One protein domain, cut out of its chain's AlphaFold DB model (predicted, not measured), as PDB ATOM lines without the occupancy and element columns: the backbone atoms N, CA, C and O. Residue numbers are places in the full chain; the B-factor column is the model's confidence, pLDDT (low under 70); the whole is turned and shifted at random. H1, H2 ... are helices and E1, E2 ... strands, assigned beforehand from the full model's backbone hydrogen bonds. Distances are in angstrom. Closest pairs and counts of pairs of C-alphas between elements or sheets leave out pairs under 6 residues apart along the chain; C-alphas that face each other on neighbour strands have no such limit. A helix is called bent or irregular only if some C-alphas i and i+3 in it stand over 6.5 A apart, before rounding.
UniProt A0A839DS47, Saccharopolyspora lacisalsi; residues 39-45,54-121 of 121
ATOM      1  N   PHE A  39     177.742 184.946 139.320       94.62
ATOM      2  CA  PHE A  39     177.189 186.194 138.801       94.62
ATOM      3  C   PHE A  39     178.220 186.945 137.957       94.62
ATOM      4  O   PHE A  39     179.426 186.732 138.086       94.62
ATOM      5  N   TRP A  40     177.742 187.850 137.105       94.56
ATOM      6  CA  TRP A  40     178.603 188.814 136.428       94.56
ATOM      7  C   TRP A  40     178.960 189.945 137.390       94.56
ATOM      8  O   TRP A  40     178.082 190.682 137.840       94.56
ATOM      9  N   SER A  41     180.243 190.060 137.711       92.50
ATOM     10  CA  SER A  41     180.818 191.175 138.451       92.50
ATOM     11  C   SER A  41     181.400 192.180 137.462       92.50
ATOM     12  O   SER A  41     182.076 191.794 136.512       92.50
ATOM     13  N   ILE A  42     181.124 193.463 137.662       93.00
ATOM     14  CA  ILE A  42     181.676 194.550 136.850       93.00
ATOM     15  C   ILE A  42     182.752 195.221 137.697       93.00
ATOM     16  O   ILE A  42     182.538 195.456 138.888       93.00
ATOM     17  N   GLN A  43     183.909 195.523 137.109       86.94
ATOM     18  CA  GLN A  43     184.966 196.227 137.841       86.94
ATOM     19  C   GLN A  43     184.480 197.603 138.340       86.94
ATOM     20  O   GLN A  43     183.662 198.240 137.662       86.94
ATOM     21  N   PRO A  44     184.939 198.092 139.510       86.44
ATOM     22  CA  PRO A  44     184.443 199.337 140.100       86.44
ATOM     23  C   PRO A  44     184.527 200.550 139.166       86.44
ATOM     24  O   PRO A  44     183.615 201.374 139.152       86.44
ATOM     25  N   GLU A  45     185.582 200.635 138.353       86.75
ATOM     26  CA  GLU A  45     185.819 201.731 137.409       86.75
ATOM     27  C   GLU A  45     184.760 201.774 136.300       86.75
ATOM     28  O   GLU A  45     184.359 202.854 135.878       86.75
ATOM     29  N   PRO A  54     180.335 198.474 129.965       91.19
ATOM     30  CA  PRO A  54     181.510 197.679 130.291       91.19
ATOM     31  C   PRO A  54     181.901 196.779 129.115       91.19
ATOM     32  O   PRO A  54     181.067 196.052 128.565       91.19
ATOM     33  N   GLU A  55     183.183 196.807 128.767       91.38
ATOM     34  CA  GLU A  55     183.781 195.917 127.778       91.38
ATOM     35  C   GLU A  55     183.868 194.477 128.309       91.38
ATOM     36  O   GLU A  55     183.789 194.215 129.514       91.38
ATOM     37  N   ALA A  56     184.035 193.506 127.407       88.50
ATOM     38  CA  ALA A  56     184.013 192.085 127.767       88.50
ATOM     39  C   ALA A  56     185.103 191.684 128.784       88.50
ATOM     40  O   ALA A  56     184.889 190.770 129.576       88.50
ATOM     41  N   ASP A  57     186.252 192.360 128.785       88.44
ATOM     42  CA  ASP A  57     187.359 192.152 129.727       88.44
ATOM     43  C   ASP A  57     187.136 192.824 131.097       88.44
ATOM     44  O   ASP A  57     187.809 192.484 132.071       88.44
ATOM     45  N   GLN A  58     186.158 193.728 131.197       89.50
ATOM     46  CA  GLN A  58     185.721 194.369 132.441       89.50
ATOM     47  C   GLN A  58     184.597 193.589 133.143       89.50
ATOM     48  O   GLN A  58     184.222 193.924 134.273       89.50
ATOM     49  N   LEU A  59     184.080 192.540 132.495       92.44
ATOM     50  CA  LEU A  59     183.145 191.580 133.067       92.44
ATOM     51  C   LEU A  59     183.911 190.403 133.680       92.44
ATOM     52  O   LEU A  59     184.506 189.577 132.991       92.44
ATOM     53  N   ALA A  60     183.861 190.299 135.001       90.81
ATOM     54  CA  ALA A  60     184.405 189.186 135.761       90.81
ATOM     55  C   ALA A  60     183.301 188.207 136.185       90.81
ATOM     56  O   ALA A  60     182.130 188.561 136.319       90.81
ATOM     57  N   LEU A  61     183.685 186.959 136.455       93.69
ATOM     58  CA  LEU A  61     182.810 185.982 137.102       93.69
ATOM     59  C   LEU A  61     182.991 186.061 138.618       93.69
ATOM     60  O   LEU A  61     184.032 185.676 139.153       93.69
ATOM     61  N   GLY A  62     181.965 186.553 139.302       94.50
ATOM     62  CA  GLY A  62     181.854 186.509 140.753       94.50
ATOM     63  C   GLY A  62     181.255 185.189 141.237       94.50
ATOM     64  O   GLY A  62     180.552 184.499 140.490       94.50
ATOM     65  N   ARG A  63     181.545 184.830 142.495       96.81
ATOM     66  CA  ARG A  63     181.034 183.611 143.137       96.81
ATOM     67  C   ARG A  63     180.566 183.865 144.563       96.81
ATOM     68  O   ARG A  63     181.375 184.206 145.419       96.81
ATOM     69  N   LEU A  64     179.287 183.632 144.831       97.19
ATOM     70  CA  LEU A  64     178.658 183.884 146.128       97.19
ATOM     71  C   LEU A  64     179.230 182.998 147.238       97.19
ATOM     72  O   LEU A  64     179.431 183.470 148.353       97.19
ATOM     73  N   SER A  65     179.549 181.738 146.936       96.19
ATOM     74  CA  SER A  65     180.226 180.841 147.880       96.19
ATOM     75  C   SER A  65     181.599 181.369 148.300       96.19
ATOM     76  O   SER A  65     181.930 181.334 149.482       96.19
ATOM     77  N   VAL A  66     182.368 181.945 147.369       96.19
ATOM     78  CA  VAL A  66     183.666 182.573 147.669       96.19
ATOM     79  C   VAL A  66     183.480 183.812 148.544       96.19
ATOM     80  O   VAL A  66     184.208 183.991 149.522       96.19
ATOM     81  N   SER A  67     182.493 184.652 148.237       96.44
ATOM     82  CA  SER A  67     182.164 185.833 149.043       96.44
ATOM     83  C   SER A  67     181.753 185.449 150.465       96.44
ATOM     84  O   SER A  67     182.231 186.046 151.432       96.44
ATOM     85  N   TRP A  68     180.936 184.404 150.618       96.62
ATOM     86  CA  TRP A  68     180.551 183.877 151.926       96.62
ATOM     87  C   TRP A  68     181.741 183.295 152.698       96.62
ATOM     88  O   TRP A  68     181.940 183.633 153.866       96.62
ATOM     89  N   ASP A  69     182.585 182.494 152.046       96.19
ATOM     90  CA  ASP A  69     183.795 181.931 152.653       96.19
ATOM     91  C   ASP A  69     184.746 183.027 153.155       96.19
ATOM     92  O   ASP A  69     185.316 182.913 154.246       96.19
ATOM     93  N   ASN A  70     184.893 184.118 152.400       95.88
ATOM     94  CA  ASN A  70     185.685 185.273 152.820       95.88
ATOM     95  C   ASN A  70     185.119 185.912 154.097       95.88
ATOM     96  O   ASN A  70     185.878 186.200 155.025       95.88
ATOM     97  N   LEU A  71     183.796 186.074 154.194       95.75
ATOM     98  CA  LEU A  71     183.140 186.604 155.394       95.75
ATOM     99  C   LEU A  71     183.319 185.682 156.606       95.75
ATOM    100  O   LEU A  71     183.615 186.159 157.706       95.75
ATOM    101  N   VAL A  72     183.211 184.365 156.413       95.69
ATOM    102  CA  VAL A  72     183.462 183.370 157.467       95.69
ATOM    103  C   VAL A  72     184.905 183.464 157.970       95.69
ATOM    104  O   VAL A  72     185.132 183.487 159.181       95.69
ATOM    105  N   ARG A  73     185.886 183.581 157.065       95.06
ATOM    106  CA  ARG A  73     187.310 183.732 157.416       95.06
ATOM    107  C   ARG A  73     187.580 185.021 158.184       95.06
ATOM    108  O   ARG A  73     188.262 184.988 159.206       95.06
ATOM    109  N   VAL A  74     187.021 186.139 157.724       94.25
ATOM    110  CA  VAL A  74     187.129 187.433 158.410       94.25
ATOM    111  C   VAL A  74     186.581 187.329 159.830       94.25
ATOM    112  O   VAL A  74     187.270 187.709 160.774       94.25
ATOM    113  N   ARG A  75     185.391 186.744 160.005       92.62
ATOM    114  CA  ARG A  75     184.787 186.539 161.328       92.62
ATOM    115  C   ARG A  75     185.650 185.650 162.229       92.62
ATOM    116  O   ARG A  75     185.790 185.939 163.413       92.62
ATOM    117  N   ALA A  76     186.223 184.581 161.680       93.50
ATOM    118  CA  ALA A  76     187.054 183.640 162.428       93.50
ATOM    119  C   ALA A  76     188.410 184.230 162.854       93.50
ATOM    120  O   ALA A  76     188.983 183.774 163.840       93.50
ATOM    121  N   SER A  77     188.916 185.246 162.148       90.19
ATOM    122  CA  SER A  77     190.218 185.865 162.437       90.19
ATOM    123  C   SER A  77     190.299 186.571 163.800       90.19
ATOM    124  O   SER A  77     191.396 186.881 164.258       90.19
ATOM    125  N   GLY A  78     189.159 186.843 164.451       81.94
ATOM    126  CA  GLY A  78     189.091 187.507 165.759       81.94
ATOM    127  C   GLY A  78     189.463 188.997 165.749       81.94
ATOM    128  O   GLY A  78     189.329 189.661 166.774       81.94
ATOM    129  N   GLY A  79     189.909 189.532 164.609       86.56
ATOM    130  CA  GLY A  79     190.068 190.966 164.389       86.56
ATOM    131  C   GLY A  79     188.740 191.659 164.069       86.56
ATOM    132  O   GLY A  79     187.695 191.025 163.910       86.56
ATOM    133  N   GLY A  80     188.781 192.987 163.949       87.62
ATOM    134  CA  GLY A  80     187.650 193.750 163.420       87.62
ATOM    135  C   GLY A  80     187.373 193.401 161.954       87.62
ATOM    136  O   GLY A  80     188.299 193.153 161.182       87.62
ATOM    137  N   VAL A  81     186.099 193.408 161.560       90.38
ATOM    138  CA  VAL A  81     185.688 193.220 160.160       90.38
ATOM    139  C   VAL A  81     186.163 194.430 159.342       90.38
ATOM    140  O   VAL A  81     185.765 195.554 159.658       90.38
ATOM    141  N   PRO A  82     187.010 194.253 158.310       92.62
ATOM    142  CA  PRO A  82     187.480 195.369 157.504       92.62
ATOM    143  C   PRO A  82     186.337 195.939 156.660       92.62
ATOM    144  O   PRO A  82     185.474 195.201 156.187       92.62
ATOM    145  N   ALA A  83     186.359 197.249 156.405       91.69
ATOM    146  CA  ALA A  83     185.309 197.922 155.637       91.69
ATOM    147  C   ALA A  83     185.129 197.346 154.217       91.69
ATOM    148  O   ALA A  83     184.015 197.329 153.701       91.69
ATOM    149  N   CYS A  84     186.187 196.806 153.601       90.00
ATOM    150  CA  CYS A  84     186.095 196.156 152.290       90.00
ATOM    151  C   CYS A  84     185.215 194.892 152.287       90.00
ATOM    152  O   CYS A  84     184.714 194.515 151.231       90.00
ATOM    153  N   ALA A  85     184.945 194.282 153.450       95.50
ATOM    154  CA  ALA A  85     184.013 193.161 153.559       95.50
ATOM    155  C   ALA A  85     182.573 193.542 153.168       95.50
ATOM    156  O   ALA A  85     181.779 192.663 152.835       95.50
ATOM    157  N   LEU A  86     182.242 194.841 153.154       95.31
ATOM    158  CA  LEU A  86     180.958 195.341 152.662       95.31
ATOM    159  C   LEU A  86     180.689 194.945 151.205       95.31
ATOM    160  O   LEU A  86     179.530 194.763 150.853       95.31
ATOM    161  N   VAL A  87     181.725 194.754 150.382       94.81
ATOM    162  CA  VAL A  87     181.563 194.285 148.996       94.81
ATOM    163  C   VAL A  87     180.988 192.867 148.977       94.81
ATOM    164  O   VAL A  87     179.957 192.632 148.355       94.81
ATOM    165  N   TRP A  88     181.581 191.946 149.744       96.50
ATOM    166  CA  TRP A  88     181.081 190.570 149.848       96.50
ATOM    167  C   TRP A  88     179.690 190.506 150.481       96.50
ATOM    168  O   TRP A  88     178.850 189.719 150.053       96.50
ATOM    169  N   ILE A  89     179.414 191.356 151.476       96.56
ATOM    170  CA  ILE A  89     178.072 191.470 152.064       96.56
ATOM    171  C   ILE A  89     177.067 191.932 151.005       96.56
ATOM    172  O   ILE A  89     175.990 191.350 150.899       96.56
ATOM    173  N   ALA A  90     177.406 192.945 150.204       95.69
ATOM    174  CA  ALA A  90     176.520 193.480 149.175       95.69
ATOM    175  C   ALA A  90     176.158 192.430 148.113       95.69
ATOM    176  O   ALA A  90     175.007 192.370 147.687       95.69
ATOM    177  N   GLU A  91     177.101 191.571 147.722       95.44
ATOM    178  CA  GLU A  91     176.858 190.472 146.777       95.44
ATOM    179  C   GLU A  91     175.825 189.472 147.323       95.44
ATOM    180  O   GLU A  91     174.861 189.130 146.631       95.44
ATOM    181  N   ILE A  92     175.965 189.069 148.593       95.75
ATOM    182  CA  ILE A  92     175.011 188.180 149.274       95.75
ATOM    183  C   ILE A  92     173.647 188.857 149.427       95.75
ATOM    184  O   ILE A  92     172.612 188.274 149.105       95.75
ATOM    185  N   LEU A  93     173.618 190.108 149.880       94.75
ATOM    186  CA  LEU A  93     172.361 190.831 150.045       94.75
ATOM    187  C   LEU A  93     171.625 191.038 148.728       94.75
ATOM    188  O   LEU A  93     170.398 190.983 148.707       94.75
ATOM    189  N   ARG A  94     172.345 191.246 147.623       93.69
ATOM    190  CA  ARG A  94     171.731 191.455 146.312       93.69
ATOM    191  C   ARG A  94     170.919 190.241 145.868       93.69
ATOM    192  O   ARG A  94     169.768 190.405 145.469       93.69
ATOM    193  N   VAL A  95     171.482 189.032 145.971       93.06
ATOM    194  CA  VAL A  95     170.751 187.808 145.598       93.06
ATOM    195  C   VAL A  95     169.567 187.558 146.533       93.06
ATOM    196  O   VAL A  95     168.481 187.212 146.071       93.06
ATOM    197  N   LEU A  96     169.731 187.807 147.834       91.81
ATOM    198  CA  LEU A  96     168.652 187.657 148.811       91.81
ATOM    199  C   LEU A  96     167.516 188.653 148.554       91.81
ATOM    200  O   LEU A  96     166.350 188.263 148.555       91.81
ATOM    201  N   GLY A  97     167.849 189.906 148.246       89.81
ATOM    202  CA  GLY A  97     166.888 190.944 147.886       89.81
ATOM    203  C   GLY A  97     166.109 190.610 146.614       89.81
ATOM    204  O   GLY A  97     164.887 190.754 146.595       89.81
ATOM    205  N   TYR A  98     166.773 190.097 145.570       87.88
ATOM    206  CA  TYR A  98     166.077 189.608 144.375       87.88
ATOM    207  C   TYR A  98     165.129 188.461 144.700       87.88
ATOM    208  O   TYR A  98     163.992 188.453 144.245       87.88
ATOM    209  N   ARG A  99     165.529 187.512 145.539       82.75
ATOM    210  CA  ARG A  99     164.637 186.405 145.900       82.75
ATOM    211  C   ARG A  99     163.438 186.856 146.730       82.75
ATOM    212  O   ARG A  99     162.326 186.394 146.484       82.75
ATOM    213  N   ALA A 100     163.653 187.778 147.663       78.19
ATOM    214  CA  ALA A 100     162.579 188.360 148.458       78.19
ATOM    215  C   ALA A 100     161.576 189.130 147.579       78.19
ATOM    216  O   ALA A 100     160.365 188.983 147.755       78.19
ATOM    217  N   SER A 101     162.046 189.891 146.583       66.62
ATOM    218  CA  SER A 101     161.156 190.681 145.720       66.62
ATOM    219  C   SER A 101     160.255 189.814 144.838       66.62
ATOM    220  O   SER A 101     159.072 190.120 144.682       66.62
ATOM    221  N   TRP A 102     160.763 188.687 144.331       56.38
ATOM    222  CA  TRP A 102     159.974 187.751 143.521       56.38
ATOM    223  C   TRP A 102     158.857 187.099 144.340       56.38
ATOM    224  O   TRP A 102     157.765 186.849 143.829       56.38
ATOM    225  N   TRP A 103     159.098 186.870 145.630       54.44
ATOM    226  CA  TRP A 103     158.092 186.338 146.543       54.44
ATOM    227  C   TRP A 103     157.048 187.381 146.935       54.44
ATOM    228  O   TRP A 103     155.871 187.037 146.996       54.44
ATOM    229  N   CYS A 104     157.407 188.659 147.093       54.91
ATOM    230  CA  CYS A 104     156.413 189.728 147.236       54.91
ATOM    231  C   CYS A 104     155.489 189.826 146.012       54.91
ATOM    232  O   CYS A 104     154.274 189.963 146.171       54.91
ATOM    233  N   SER A 105     156.038 189.705 144.799       54.09
ATOM    234  CA  SER A 105     155.243 189.682 143.565       54.09
ATOM    235  C   SER A 105     154.346 188.439 143.463       54.09
ATOM    236  O   SER A 105     153.189 188.560 143.066       54.09
ATOM    237  N   GLY A 106     154.831 187.261 143.875       52.38
ATOM    238  CA  GLY A 106     154.042 186.021 143.902       52.38
ATOM    239  C   GLY A 106     152.953 185.991 144.986       52.38
ATOM    240  O   GLY A 106     151.848 185.514 144.742       52.38
ATOM    241  N   CYS A 107     153.224 186.557 146.163       49.16
ATOM    242  CA  CYS A 107     152.282 186.636 147.284       49.16
ATOM    243  C   CYS A 107     151.132 187.624 146.995       49.16
ATOM    244  O   CYS A 107     149.971 187.340 147.295       49.16
ATOM    245  N   MET A 108     151.416 188.736 146.296       46.88
ATOM    246  CA  MET A 108     150.375 189.627 145.757       46.88
ATOM    247  C   MET A 108     149.443 188.925 144.759       46.88
ATOM    248  O   MET A 108     148.255 189.237 144.727       46.88
ATOM    249  N   ALA A 109     149.959 187.982 143.965       48.75
ATOM    250  CA  ALA A 109     149.181 187.290 142.941       48.75
ATOM    251  C   ALA A 109     148.260 186.185 143.494       48.75
ATOM    252  O   ALA A 109     147.253 185.877 142.859       48.75
ATOM    253  N   LEU A 110     148.589 185.589 144.647       47.50
ATOM    254  CA  LEU A 110     147.871 184.421 145.175       47.50
ATOM    255  C   LEU A 110     146.905 184.737 146.328       47.50
ATOM    256  O   LEU A 110     145.874 184.079 146.417       47.50
ATOM    257  N   GLU A 111     147.177 185.730 147.188       46.25
ATOM    258  CA  GLU A 111     146.377 185.910 148.421       46.25
ATOM    259  C   GLU A 111     146.026 187.360 148.800       46.25
ATOM    260  O   GLU A 111     145.374 187.590 149.821       46.25
ATOM    261  N   GLY A 112     146.401 188.368 148.004       48.69
ATOM    262  CA  GLY A 112     146.007 189.766 148.255       48.69
ATOM    263  C   GLY A 112     146.492 190.355 149.594       48.69
ATOM    264  O   GLY A 112     146.067 191.444 149.975       48.69
ATOM    265  N   ARG A 113     147.383 189.666 150.316       47.03
ATOM    266  CA  ARG A 113     148.018 190.133 151.553       47.03
ATOM    267  C   ARG A 113     149.507 189.831 151.501       47.03
ATOM    268  O   ARG A 113     149.916 188.679 151.522       47.03
ATOM    269  N   CYS A 114     150.312 190.889 151.439       48.28
ATOM    270  CA  CYS A 114     151.757 190.805 151.598       48.28
ATOM    271  C   CYS A 114     152.088 190.805 153.102       48.28
ATOM    272  O   CYS A 114     151.706 191.763 153.779       48.28
ATOM    273  N   PRO A 115     152.821 189.812 153.635       48.41
ATOM    274  CA  PRO A 115     153.246 189.795 155.036       48.41
ATOM    275  C   PRO A 115     154.115 191.002 155.439       48.41
ATOM    276  O   PRO A 115     154.170 191.335 156.617       48.41
ATOM    277  N   LEU A 116     154.741 191.708 154.481       49.28
ATOM    278  CA  LEU A 116     155.489 192.954 154.739       49.28
ATOM    279  C   LEU A 116     154.589 194.171 154.992       49.28
ATOM    280  O   LEU A 116     155.059 195.218 155.434       49.28
ATOM    281  N   HIS A 117     153.290 194.070 154.717       48.62
ATOM    282  CA  HIS A 117     152.317 195.043 155.190       48.62
ATOM    283  C   HIS A 117     151.714 194.523 156.482       48.62
ATOM    284  O   HIS A 117     150.563 194.091 156.530       48.62
ATOM    285  N   GLY A 118     152.523 194.591 157.545       42.81
ATOM    286  CA  GLY A 118     152.010 194.552 158.904       42.81
ATOM    287  C   GLY A 118     150.813 195.495 158.986       42.81
ATOM    288  O   GLY A 118     150.894 196.665 158.603       42.81
ATOM    289  N   THR A 119     149.677 194.956 159.409       42.38
ATOM    290  CA  THR A 119     148.436 195.695 159.607       42.38
ATOM    291  C   THR A 119     148.698 196.879 160.531       42.38
ATOM    292  O   THR A 119     148.699 196.742 161.751       42.38
ATOM    293  N   ARG A 120     148.889 198.077 159.966       42.56
ATOM    294  CA  ARG A 120     148.618 199.316 160.699       42.56
ATOM    295  C   ARG A 120     147.111 199.552 160.698       42.56
ATOM    296  O   ARG A 120     146.612 200.355 159.912       42.56
ATOM    297  N   ARG A 121     146.456 198.840 161.616       35.91
ATOM    298  CA  ARG A 121     145.256 199.145 162.421       35.91
ATOM    299  C   ARG A 121     144.414 197.900 162.631       35.91
ATOM    300  O   ARG A 121     144.088 197.240 161.624       35.91
TER     301      ARG A 121
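What this domain is: This is residues 39 to 45 and 54 to 121 of the 121 residues of a protein of Saccharopolyspora lacisalsi (UniProt A0A839DS47). The model has the outline of a lopsided T: a small two-stranded ribbon, E1 and E2, and the helix H1 that follows it make the crossbar, and the long helix H2 makes the stem. H2 packs on H1 with its residues 85 to 92 alone and then runs away as a long arm, its residues 96 to 102 standing free, while the tail after it, residues 112 to 121, first folds back toward H2 and then turns away. The printed part has 75 residues, with two named strands and two named helices in the order E1, E2, H1, H2; the sheet is antiparallel and the class is mostly helix. The whole is extended, with a radius of gyration of the C-alphas of 17.6 A, and flat, spanning 45 by 39 by 20 A.

How they stand to each other: The sheet pairs E1, residues 39 to 42, with E2, residues 59 to 63. They are antiparallel neighbours at 135 degrees; N 41 and O 60 are within hydrogen-bond range at 2.8 A, as are N 39 and O 62 at 3.1 A. E2 is joined by a tight link of 0 residues to H1, residues 64 to 76. The closest C-alphas of E1 and H1 are those of Phe 39 and Leu 64, 7.8 A apart. H2, residues 85 to 111, touches H1 with its residues 85 to 92 alone; the closest C-alphas are those of Ser 67 and Trp 88, 4.9 A apart. H1 and H2 run opposite ways at a steep tilt of 56 degrees. E2 and H2 are near each other, with 5 pairs of C-alphas within 10 A, but E1 and H2 are apart. In H1 and H2 every O i to N i+4 pair is within hydrogen-bond range.

Where its parts are: E1 begins at C-alpha 39, at (177.189, 186.194, 138.801), and E2 measures 13.0 A from first to last C-alpha. H1 measures 18.3 A and begins at C-alpha 64, at (178.658, 183.884, 146.128). H2 measures 38.7 A and ends at C-alpha 111, at (146.377, 185.910, 148.421). H2 is neither bent nor irregular, but only just: C-alphas 108 and 111 are 6.1 A apart.

The domain as a whole: The two C-alphas farthest apart, those of Asp 57 and Arg 121, are 53.8 A from each other. Residues 46 to 53 are not printed, and C-alphas 45 and 54 are 9.3 A apart across this cut, which falls in the link from E1 to E2. The link from H1 to H2 is short, with 8 residues, and residues 75 to 80 stand free. The mean pLDDT of the printed part is 80.2, and residues 101 to 121 are under 70.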